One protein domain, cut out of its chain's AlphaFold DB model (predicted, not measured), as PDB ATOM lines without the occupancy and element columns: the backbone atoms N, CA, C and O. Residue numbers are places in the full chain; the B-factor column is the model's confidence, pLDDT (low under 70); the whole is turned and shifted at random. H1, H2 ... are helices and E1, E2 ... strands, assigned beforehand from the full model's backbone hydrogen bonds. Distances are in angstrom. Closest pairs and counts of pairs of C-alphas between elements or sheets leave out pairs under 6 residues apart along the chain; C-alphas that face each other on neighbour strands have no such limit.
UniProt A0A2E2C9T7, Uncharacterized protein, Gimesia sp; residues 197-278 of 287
ATOM      1  N   TRP A 197      23.414 -29.459  44.463       91.06
ATOM      2  CA  TRP A 197      23.747 -28.577  43.352       91.06
ATOM      3  C   TRP A 197      25.209 -28.132  43.430       91.06
ATOM      4  O   TRP A 197      25.658 -27.604  44.453       91.06
ATOM      5  N   THR A 198      25.945 -28.298  42.333       91.50
ATOM      6  CA  THR A 198      27.317 -27.788  42.238       91.50
ATOM      7  C   THR A 198      27.325 -26.293  41.883       91.50
ATOM      8  O   THR A 198      26.417 -25.808  41.196       91.50
ATOM      9  N   PRO A 199      28.361 -25.528  42.283       91.19
ATOM     10  CA  PRO A 199      28.505 -24.136  41.882       91.19
ATOM     11  C   PRO A 199      28.491 -23.973  40.363       91.19
ATOM     12  O   PRO A 199      27.797 -23.097  39.861       91.19
ATOM     13  N   ALA A 200      29.199 -24.837  39.629       91.06
ATOM     14  CA  ALA A 200      29.276 -24.770  38.172       91.06
ATOM     15  C   ALA A 200      27.905 -24.962  37.505       91.06
ATOM     16  O   ALA A 200      27.523 -24.166  36.646       91.06
ATOM     17  N   GLU A 201      27.131 -25.963  37.939       91.94
ATOM     18  CA  GLU A 201      25.769 -26.194  37.443       91.94
ATOM     19  C   GLU A 201      24.849 -24.995  37.673       91.94
ATOM     20  O   GLU A 201      24.009 -24.698  36.817       91.94
ATOM     21  N   MET A 202      24.984 -24.329  38.821       90.62
ATOM     22  CA  MET A 202      24.175 -23.161  39.151       90.62
ATOM     23  C   MET A 202      24.618 -21.924  38.376       90.62
ATOM     24  O   MET A 202      23.785 -21.232  37.797       90.62
ATOM     25  N   GLY A 203      25.925 -21.670  38.321       91.56
ATOM     26  CA  GLY A 203      26.503 -20.553  37.582       91.56
ATOM     27  C   GLY A 203      26.125 -20.601  36.106       91.56
ATOM     28  O   GLY A 203      25.684 -19.595  35.560       91.56
ATOM     29  N   PHE A 204      26.203 -21.778  35.480       92.19
ATOM     30  CA  PHE A 204      25.797 -21.955  34.086       92.19
ATOM     31  C   PHE A 204      24.305 -21.666  33.868       92.19
ATOM     32  O   PHE A 204      23.941 -20.964  32.928       92.19
ATOM     33  N   ARG A 205      23.432 -22.148  34.762       90.75
ATOM     34  CA  ARG A 205      21.989 -21.862  34.679       90.75
ATOM     35  C   ARG A 205      21.692 -20.378  34.835       90.75
ATOM     36  O   ARG A 205      20.930 -19.838  34.045       90.75
ATOM     37  N   CYS A 206      22.338 -19.713  35.787       90.56
ATOM     38  CA  CYS A 206      22.161 -18.279  36.014       90.56
ATOM     39  C   CYS A 206      22.795 -17.426  34.909       90.56
ATOM     40  O   CYS A 206      22.364 -16.304  34.695       90.56
ATOM     41  N   LEU A 207      23.781 -17.945  34.170       91.06
ATOM     42  CA  LEU A 207      24.318 -17.279  32.983       91.06
ATOM     43  C   LEU A 207      23.299 -17.262  31.830       91.06
ATOM     44  O   LEU A 207      23.255 -16.309  31.056       91.06
ATOM     45  N   ILE A 208      22.480 -18.307  31.709       88.50
ATOM     46  CA  ILE A 208      21.451 -18.410  30.664       88.50
ATOM     47  C   ILE A 208      20.160 -17.715  31.104       88.50
ATOM     48  O   ILE A 208      19.555 -16.986  30.323       88.50
ATOM     49  N   PHE A 209      19.749 -17.933  32.353       86.81
ATOM     50  CA  PHE A 209      18.479 -17.465  32.894       86.81
ATOM     51  C   PHE A 209      18.641 -16.951  34.334       86.81
ATOM     52  O   PHE A 209      18.358 -17.667  35.297       86.81
ATOM     53  N   PRO A 210      19.104 -15.706  34.527       84.56
ATOM     54  CA  PRO A 210      18.965 -15.037  35.816       84.56
ATOM     55  C   PRO A 210      17.471 -14.866  36.151       84.56
ATOM     56  O   PRO A 210      16.715 -14.475  35.258       84.56
ATOM     57  N   PRO A 211      17.001 -15.093  37.393       82.19
ATOM     58  CA  PRO A 211      17.709 -15.483  38.614       82.19
ATOM     59  C   PRO A 211      17.385 -16.935  39.027       82.19
ATOM     60  O   PRO A 211      16.664 -17.179  40.004       82.19
ATOM     61  N   TRP A 212      17.868 -17.920  38.256       85.25
ATOM     62  CA  TRP A 212      17.587 -19.344  38.494       85.25
ATOM     63  C   TRP A 212      17.917 -19.804  39.921       85.25
ATOM     64  O   TRP A 212      17.254 -20.690  40.463       85.25
ATOM     65  N   GLU A 213      18.919 -19.192  40.551       83.31
ATOM     66  CA  GLU A 213      19.342 -19.521  41.904       83.31
ATOM     67  C   GLU A 213      18.190 -19.411  42.900       83.31
ATOM     68  O   GLU A 213      17.976 -20.339  43.671       83.31
ATOM     69  N   ASN A 214      17.379 -18.354  42.839       82.44
ATOM     70  CA  ASN A 214      16.335 -18.113  43.838       82.44
ATOM     71  C   ASN A 214      15.211 -19.155  43.784       82.44
ATOM     72  O   ASN A 214      14.622 -19.479  44.816       82.44
ATOM     73  N   PHE A 215      14.959 -19.729  42.605       82.31
ATOM     74  CA  PHE A 215      14.036 -20.854  42.453       82.31
ATOM     75  C   PHE A 215      14.594 -22.127  43.088       82.31
ATOM     76  O   PHE A 215      13.862 -22.854  43.754       82.31
ATOM     77  N   VAL A 216      15.898 -22.380  42.950       80.56
ATOM     78  CA  VAL A 216      16.549 -23.539  43.580       80.56
ATOM     79  C   VAL A 216      16.604 -23.405  45.101       80.56
ATOM     80  O   VAL A 216      16.457 -24.395  45.813       80.56
ATOM     81  N   LEU A 217      16.758 -22.185  45.614       75.94
ATOM     82  CA  LEU A 217      16.655 -21.895  47.049       75.94
ATOM     83  C   LEU A 217      15.225 -21.997  47.582       75.94
ATOM     84  O   LEU A 217      15.029 -21.893  48.792       75.94
ATOM     85  N   LYS A 218      14.240 -22.143  46.683       75.56
ATOM     86  CA  LYS A 218      12.805 -22.135  46.980       75.56
ATOM     87  C   LYS A 218      12.358 -20.876  47.727       75.56
ATOM     88  O   LYS A 218      11.370 -20.856  48.457       75.56
ATOM     89  N   GLU A 219      13.059 -19.772  47.488       75.00
ATOM     90  CA  GLU A 219      12.701 -18.447  47.979       75.00
ATOM     91  C   GLU A 219      11.704 -17.807  46.994       75.00
ATOM     92  O   GLU A 219      11.978 -16.765  46.408       75.00
ATOM     93  N   ASN A 220      10.546 -18.447  46.774       75.00
ATOM     94  CA  ASN A 220       9.642 -18.163  45.643       75.00
ATOM     95  C   ASN A 220       9.282 -16.677  45.474       75.00
ATOM     96  O   ASN A 220       9.305 -16.158  44.361       75.00
ATOM     97  N   HIS A 221       8.984 -15.973  46.568       77.56
ATOM     98  CA  HIS A 221       8.694 -14.536  46.519       77.56
ATOM     99  C   HIS A 221       9.903 -13.713  46.038       77.56
ATOM    100  O   HIS A 221       9.758 -12.817  45.206       77.56
ATOM    101  N   TYR A 222      11.109 -14.034  46.515       79.38
ATOM    102  CA  TYR A 222      12.338 -13.395  46.044       79.38
ATOM    103  C   TYR A 222      12.647 -13.781  44.597       79.38
ATOM    104  O   TYR A 222      13.009 -12.911  43.814       79.38
ATOM    105  N   ALA A 223      12.422 -15.039  44.211       83.06
ATOM    106  CA  ALA A 223      12.639 -15.518  42.851       83.06
ATOM    107  C   ALA A 223      11.802 -14.743  41.823       83.06
ATOM    108  O   ALA A 223      12.350 -14.239  40.841       83.06
ATOM    109  N   TRP A 224      10.505 -14.565  42.090       86.50
ATOM    110  CA  TRP A 224       9.619 -13.776  41.231       86.50
ATOM    111  C   TRP A 224      10.013 -12.302  41.176       86.50
ATOM    112  O   TRP A 224      10.124 -11.744  40.085       86.50
ATOM    113  N   ASN A 225      10.289 -11.677  42.322       86.50
ATOM    114  CA  ASN A 225      10.705 -10.273  42.359       86.50
ATOM    115  C   ASN A 225      12.018 -10.044  41.606       86.50
ATOM    116  O   ASN A 225      12.134  -9.086  40.839       86.50
ATOM    117  N   SER A 226      12.995 -10.934  41.779       86.31
ATOM    118  CA  SER A 226      14.256 -10.877  41.048       86.31
ATOM    119  C   SER A 226      14.041 -11.084  39.548       86.31
ATOM    120  O   SER A 226      14.661 -10.374  38.762       86.31
ATOM    121  N   LEU A 227      13.142 -11.989  39.135       88.94
ATOM    122  CA  LEU A 227      12.836 -12.219  37.720       88.94
ATOM    123  C   LEU A 227      12.186 -10.987  37.084       88.94
ATOM    124  O   LEU A 227      12.637 -10.532  36.037       88.94
ATOM    125  N   VAL A 228      11.181 -10.400  37.736       90.31
ATOM    126  CA  VAL A 228      10.522  -9.173  37.259       90.31
ATOM    127  C   VAL A 228      11.518  -8.020  37.176       90.31
ATOM    128  O   VAL A 228      11.560  -7.317  36.168       90.31
ATOM    129  N   THR A 229      12.364  -7.855  38.196       88.06
ATOM    130  CA  THR A 229      13.393  -6.803  38.217       88.06
ATOM    131  C   THR A 229      14.406  -7.000  37.091       88.06
ATOM    132  O   THR A 229      14.754  -6.041  36.404       88.06
ATOM    133  N   TYR A 230      14.852  -8.237  36.862       89.81
ATOM    134  CA  TYR A 230      15.763  -8.568  35.770       89.81
ATOM    135  C   TYR A 230      15.128  -8.276  34.405       89.81
ATOM    136  O   TYR A 230      15.731  -7.574  33.597       89.81
ATOM    137  N   LEU A 231      13.893  -8.729  34.163       90.44
ATOM    138  CA  LEU A 231      13.185  -8.481  32.903       90.44
ATOM    139  C   LEU A 231      12.954  -6.985  32.656       90.44
ATOM    140  O   LEU A 231      13.173  -6.510  31.542       90.44
ATOM    141  N   ALA A 232      12.572  -6.228  33.687       90.56
ATOM    142  CA  ALA A 232      12.412  -4.779  33.596       90.56
ATOM    143  C   ALA A 232      13.742  -4.078  33.272       90.56
ATOM    144  O   ALA A 232      13.783  -3.206  32.402       90.56
ATOM    145  N   PHE A 233      14.841  -4.493  33.915       89.12
ATOM    146  CA  PHE A 233      16.180  -3.980  33.624       89.12
ATOM    147  C   PHE A 233      16.604  -4.280  32.182       89.12
ATOM    148  O   PHE A 233      17.077  -3.377  31.493       89.12
ATOM    149  N   GLN A 234      16.381  -5.505  31.690       86.94
ATOM    150  CA  GLN A 234      16.683  -5.862  30.298       86.94
ATOM    151  C   GLN A 234      15.833  -5.068  29.307       86.94
ATOM    152  O   GLN A 234      16.364  -4.551  28.327       86.94
ATOM    153  N   ALA A 235      14.532  -4.911  29.566       88.50
ATOM    154  CA  ALA A 235      13.649  -4.118  28.717       88.50
ATOM    155  C   ALA A 235      14.098  -2.650  28.655       88.50
ATOM    156  O   ALA A 235      14.194  -2.080  27.570       88.50
ATOM    157  N   MET A 236      14.444  -2.053  29.799       86.38
ATOM    158  CA  MET A 236      14.963  -0.686  29.866       86.38
ATOM    159  C   MET A 236      16.311  -0.552  29.145       86.38
ATOM    160  O   MET A 236      16.493   0.380  28.363       86.38
ATOM    161  N   ALA A 237      17.237  -1.493  29.352       84.88
ATOM    162  CA  ALA A 237      18.521  -1.517  28.658       84.88
ATOM    163  C   ALA A 237      18.328  -1.617  27.138       84.88
ATOM    164  O   ALA A 237      18.957  -0.872  26.389       84.88
ATOM    165  N   PHE A 238      17.408  -2.470  26.682       84.44
ATOM    166  CA  PHE A 238      17.093  -2.627  25.267       84.44
ATOM    167  C   PHE A 238      16.466  -1.361  24.670       84.44
ATOM    168  O   PHE A 238      16.852  -0.956  23.579       84.44
ATOM    169  N   GLN A 239      15.561  -0.692  25.390       83.62
ATOM    170  CA  GLN A 239      14.933   0.565  24.955       83.62
ATOM    171  C   GLN A 239      15.928   1.733  24.889       83.62
ATOM    172  O   GLN A 239      15.905   2.517  23.949       83.62
ATOM    173  N   ILE A 240      16.834   1.856  25.861       79.31
ATOM    174  CA  ILE A 240      17.841   2.928  25.870       79.31
ATOM    175  C   ILE A 240      18.887   2.703  24.770       79.31
ATOM    176  O   ILE A 240      19.390   3.657  24.169       79.31
ATOM    177  N   LEU A 241      19.229   1.441  24.503       75.75
ATOM    178  CA  LEU A 241      20.315   1.075  23.597       75.75
ATOM    179  C   LEU A 241      19.868   0.749  22.175       75.75
ATOM    180  O   LEU A 241      20.708   0.805  21.277       75.75
ATOM    181  N   SER A 242      18.578   0.516  21.920       69.75
ATOM    182  CA  SER A 242      18.027   0.479  20.555       69.75
ATOM    183  C   SER A 242      18.350   1.769  19.789       69.75
ATOM    184  O   SER A 242      18.565   1.732  18.580       69.75
ATOM    185  N   HIS A 243      18.505   2.887  20.505       73.75
ATOM    186  CA  HIS A 243      18.923   4.177  19.959       73.75
ATOM    187  C   HIS A 243      20.450   4.357  19.821       73.75
ATOM    188  O   HIS A 243      20.884   5.298  19.162       73.75
ATOM    189  N   ARG A 244      21.280   3.491  20.429       67.81
ATOM    190  CA  ARG A 244      22.761   3.590  20.452       67.81
ATOM    191  C   ARG A 244      23.501   2.422  19.782       67.81
ATOM    192  O   ARG A 244      24.720   2.484  19.647       67.81
ATOM    193  N   GLY A 245      22.786   1.387  19.340       77.94
ATOM    194  CA  GLY A 245      23.320   0.273  18.554       77.94
ATOM    195  C   GLY A 245      23.263  -1.081  19.272       77.94
ATOM    196  O   GLY A 245      23.565  -1.209  20.458       77.94
ATOM    197  N   PHE A 246      22.921  -2.121  18.508       81.25
ATOM    198  CA  PHE A 246      22.673  -3.493  18.973       81.25
ATOM    199  C   PHE A 246      23.839  -4.130  19.752       81.25
ATOM    200  O   PHE A 246      23.613  -4.887  20.695       81.25
ATOM    201  N   ALA A 247      25.087  -3.793  19.409       83.12
ATOM    202  CA  ALA A 247      26.276  -4.330  20.076       83.12
ATOM    203  C   ALA A 247      26.349  -3.958  21.570       83.12
ATOM    204  O   ALA A 247      26.742  -4.780  22.397       83.12
ATOM    205  N   TYR A 248      25.920  -2.747  21.937       82.19
ATOM    206  CA  TYR A 248      25.912  -2.314  23.335       82.19
ATOM    207  C   TYR A 248      24.844  -3.040  24.154       82.19
ATOM    208  O   TYR A 248      25.097  -3.388  25.305       82.19
ATOM    209  N   ALA A 249      23.671  -3.305  23.565       82.62
ATOM    210  CA  ALA A 249      22.608  -4.058  24.233       82.62
ATOM    211  C   ALA A 249      23.075  -5.482  24.574       82.62
ATOM    212  O   ALA A 249      22.890  -5.943  25.700       82.62
ATOM    213  N   TRP A 250      23.777  -6.132  23.641       84.38
ATOM    214  CA  TRP A 250      24.411  -7.428  23.884       84.38
ATOM    215  C   TRP A 250      25.461  -7.391  24.990       84.38
ATOM    216  O   TRP A 250      25.483  -8.284  25.835       84.38
ATOM    217  N   LEU A 251      26.310  -6.362  25.018       87.75
ATOM    218  CA  LEU A 251      27.327  -6.230  26.058       87.75
ATOM    219  C   LEU A 251      26.699  -6.129  27.457       87.75
ATOM    220  O   LEU A 251      27.151  -6.813  28.376       87.75
ATOM    221  N   ILE A 252      25.642  -5.323  27.622       86.69
ATOM    222  CA  ILE A 252      24.936  -5.211  28.909       86.69
ATOM    223  C   ILE A 252      24.305  -6.544  29.304       86.69
ATOM    224  O   ILE A 252      24.456  -6.960  30.454       86.69
ATOM    225  N   LEU A 253      23.649  -7.232  28.366       87.69
ATOM    226  CA  LEU A 253      23.058  -8.543  28.627       87.69
ATOM    227  C   LEU A 253      24.121  -9.522  29.148       87.69
ATOM    228  O   LEU A 253      23.959 -10.088  30.228       87.69
ATOM    229  N   VAL A 254      25.253  -9.639  28.449       90.00
ATOM    230  CA  VAL A 254      26.360 -10.526  28.842       90.00
ATOM    231  C   VAL A 254      26.900 -10.172  30.229       90.00
ATOM    232  O   VAL A 254      27.044 -11.061  31.068       90.00
ATOM    233  N   ILE A 255      27.157  -8.890  30.510       90.38
ATOM    234  CA  ILE A 255      27.680  -8.452  31.814       90.38
ATOM    235  C   ILE A 255      26.674  -8.735  32.934       90.38
ATOM    236  O   ILE A 255      27.058  -9.214  34.004       90.38
ATOM    237  N   SER A 256      25.388  -8.467  32.700       88.94
ATOM    238  CA  SER A 256      24.337  -8.693  33.695       88.94
ATOM    239  C   SER A 256      24.190 -10.179  34.038       88.94
ATOM    240  O   SER A 256      24.164 -10.539  35.215       88.94
ATOM    241  N   ASN A 257      24.218 -11.054  33.030       91.75
ATOM    242  CA  ASN A 257      24.127 -12.498  33.214       91.75
ATOM    243  C   ASN A 257      25.385 -13.069  33.874       91.75
ATOM    244  O   ASN A 257      25.287 -13.897  34.778       91.75
ATOM    245  N   ALA A 258      26.572 -12.599  33.477       92.44
ATOM    246  CA  ALA A 258      27.827 -12.987  34.116       92.44
ATOM    247  C   ALA A 258      27.859 -12.572  35.596       92.44
ATOM    248  O   ALA A 258      28.298 -13.344  36.449       92.44
ATOM    249  N   SER A 259      27.338 -11.386  35.917       90.06
ATOM    250  CA  SER A 259      27.226 -10.907  37.299       90.06
ATOM    251  C   SER A 259      26.285 -11.789  38.123       90.06
ATOM    252  O   SER A 259      26.647 -12.200  39.224       90.06
ATOM    253  N   ALA A 260      25.117 -12.147  37.578       88.00
ATOM    254  CA  ALA A 260      24.188 -13.070  38.230       88.00
ATOM    255  C   ALA A 260      24.821 -14.456  38.455       88.00
ATOM    256  O   ALA A 260      24.779 -14.988  39.565       88.00
ATOM    257  N   ALA A 261      25.501 -15.001  37.442       91.31
ATOM    258  CA  ALA A 261      26.225 -16.264  37.545       91.31
ATOM    259  C   ALA A 261      27.293 -16.244  38.652       91.31
ATOM    260  O   ALA A 261      27.387 -17.192  39.431       91.31
ATOM    261  N   LEU A 262      28.061 -15.155  38.773       90.56
ATOM    262  CA  LEU A 262      29.065 -14.984  39.830       90.56
ATOM    263  C   LEU A 262      28.448 -14.921  41.232       90.56
ATOM    264  O   LEU A 262      29.015 -15.475  42.181       90.56
ATOM    265  N   VAL A 263      27.296 -14.264  41.388       86.81
ATOM    266  CA  VAL A 263      26.565 -14.232  42.664       86.81
ATOM    267  C   VAL A 263      26.097 -15.639  43.039       86.81
ATOM    268  O   VAL A 263      26.380 -16.098  44.150       86.81
ATOM    269  N   ALA A 264      25.476 -16.351  42.097       87.38
ATOM    270  CA  ALA A 264      24.983 -17.707  42.304       87.38
ATOM    271  C   ALA A 264      26.116 -18.694  42.645       87.38
ATOM    272  O   ALA A 264      26.021 -19.436  43.624       87.38
ATOM    273  N   LEU A 265      27.239 -18.643  41.918       89.38
ATOM    274  CA  LEU A 265      28.450 -19.426  42.200       89.38
ATOM    275  C   LEU A 265      28.919 -19.241  43.649       89.38
ATOM    276  O   LEU A 265      29.076 -20.205  44.401       89.38
ATOM    277  N   ASN A 266      29.097 -17.985  44.063       85.12
ATOM    278  CA  ASN A 266      29.570 -17.635  45.402       85.12
ATOM    279  C   ASN A 266      28.615 -18.058  46.518       85.12
ATOM    280  O   ASN A 266      29.033 -18.214  47.672       85.12
ATOM    281  N   GLN A 267      27.333 -18.180  46.207       81.56
ATOM    282  CA  GLN A 267      26.336 -18.647  47.145       81.56
ATOM    283  C   GLN A 267      26.385 -20.172  47.302       81.56
ATOM    284  O   GLN A 267      26.426 -20.660  48.432       81.56
ATOM    285  N   MET A 268      26.470 -20.908  46.194       84.62
ATOM    286  CA  MET A 268      26.539 -22.374  46.185       84.62
ATOM    287  C   MET A 268      27.816 -22.934  46.815       84.62
ATOM    288  O   MET A 268      27.813 -24.023  47.380       84.62
ATOM    289  N   ILE A 269      28.917 -22.181  46.784       82.50
ATOM    290  CA  ILE A 269      30.151 -22.575  47.484       82.50
ATOM    291  C   ILE A 269      29.925 -22.656  49.005       82.50
ATOM    292  O   ILE A 269      30.516 -23.498  49.682       82.50
ATOM    293  N   LYS A 270      29.066 -21.788  49.554       77.12
ATOM    294  CA  LYS A 270      28.924 -21.580  51.005       77.12
ATOM    295  C   LYS A 270      27.936 -22.517  51.684       77.12
ATOM    296  O   LYS A 270      28.040 -22.666  52.900       77.12
ATOM    297  N   GLY A 271      26.985 -23.072  50.939       78.50
ATOM    298  CA  GLY A 271      25.935 -23.945  51.454       78.50
ATOM    299  C   GLY A 271      25.640 -25.069  50.474       78.50
ATOM    300  O   GLY A 271      25.805 -24.911  49.266       78.50
ATOM    301  N   ARG A 272      25.241 -26.224  50.997       85.69
ATOM    302  CA  ARG A 272      24.874 -27.391  50.197       85.69
ATOM    303  C   ARG A 272      23.354 -27.442  50.084       85.69
ATOM    304  O   ARG A 272      22.674 -27.683  51.072       85.69
ATOM    305  N   TYR A 273      22.841 -27.174  48.886       87.56
ATOM    306  CA  TYR A 273      21.408 -27.213  48.589       87.56
ATOM    307  C   TYR A 273      21.071 -28.526  47.899       87.56
ATOM    308  O   TYR A 273      21.735 -28.888  46.921       87.56
ATOM    309  N   ILE A 274      20.075 -29.236  48.426       88.50
ATOM    310  CA  ILE A 274      19.673 -30.543  47.905       88.50
ATOM    311  C   ILE A 274      19.141 -30.378  46.482       88.50
ATOM    312  O   ILE A 274      18.336 -29.493  46.195       88.50
ATOM    313  N   LYS A 275      19.639 -31.228  45.589       89.25
ATOM    314  CA  LYS A 275      19.196 -31.349  44.201       89.25
ATOM    315  C   LYS A 275      18.231 -32.512  44.043       89.25
ATOM    316  O   LYS A 275      17.186 -32.344  43.429       89.25
ATOM    317  N   ASP A 276      18.604 -33.665  44.584       87.19
ATOM    318  CA  ASP A 276      17.830 -34.898  44.496       87.19
ATOM    319  C   ASP A 276      18.202 -35.828  45.654       87.19
ATOM    320  O   ASP A 276      19.348 -35.813  46.114       87.19
ATOM    321  N   VAL A 277      17.256 -36.646  46.101       84.06
ATOM    322  CA  VAL A 277      17.454 -37.672  47.127       84.06
ATOM    323  C   VAL A 277      17.300 -39.029  46.446       84.06
ATOM    324  O   VAL A 277      16.217 -39.606  46.386       84.06
ATOM    325  N   SER A 278      18.399 -39.535  45.883       66.19
ATOM    326  CA  SER A 278      18.418 -40.854  45.253       66.19
ATOM    327  C   SER A 278      18.527 -41.939  46.327       66.19
ATOM    328  O   SER A 278      19.625 -42.373  46.666       66.19
TER     329      SER A 278
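Overview. This is residues 197 to 278 of the 287 residues of an uncharacterized protein of Gimesia sp (UniProt A0A2E2C9T7). A long helical hairpin, H3 and H4, opens from its turn as a narrow V; H1, packed on H4, and little H2, touching H1 and H3, bridge the open end, and strand E1 follows as a tail. The 82 printed residues, mostly helix, have four named helices, then E1, which pairs with no named strand. The whole is only just loose, close to compact, with a radius of gyration of the C-alphas of 14.3 A, and spans 51 by 24 by 20 A.

Arrangement. H1, residues 199 to 208, touches H4, residues 246 to 268, at a shallow tilt of 25 degrees, opposite ways; the closest C-alphas, of Gly 203 and Ala 261, are 4.3 A apart. H2, residues 212 to 216, touches H1, closest at the C-alphas of Cys 206 and Trp 212, 5.3 A. H3, residues 220 to 241, touches H2, with residues 220 to 223 alone, closest at the C-alphas of Asn 214 and Ala 223, 4.6 A. H3 and H4 form a hairpin, touching with residues 234 to 241 and 248 to 253 alone, closest at the C-alphas of Leu 241 and Ala 249, 5.7 A. In H1, H2, H3 and H4 every O i to N i+4 pair is within hydrogen-bond range.

Along the chain. H1 begins at C-alpha 199 (28.505, -24.136, 41.882). H3 measures 31.1 A and H4 33.3 A. E1, residues 274 to 277, ends at C-alpha 277 (17.454, -37.672, 47.127).

Size, cuts and confidence. The C-alphas farthest apart, of His 243 and Ser 278, are 51.7 A apart. The printed part has no cut, and its four links are tight. Residues 242, 244 and 278 are under pLDDT 70.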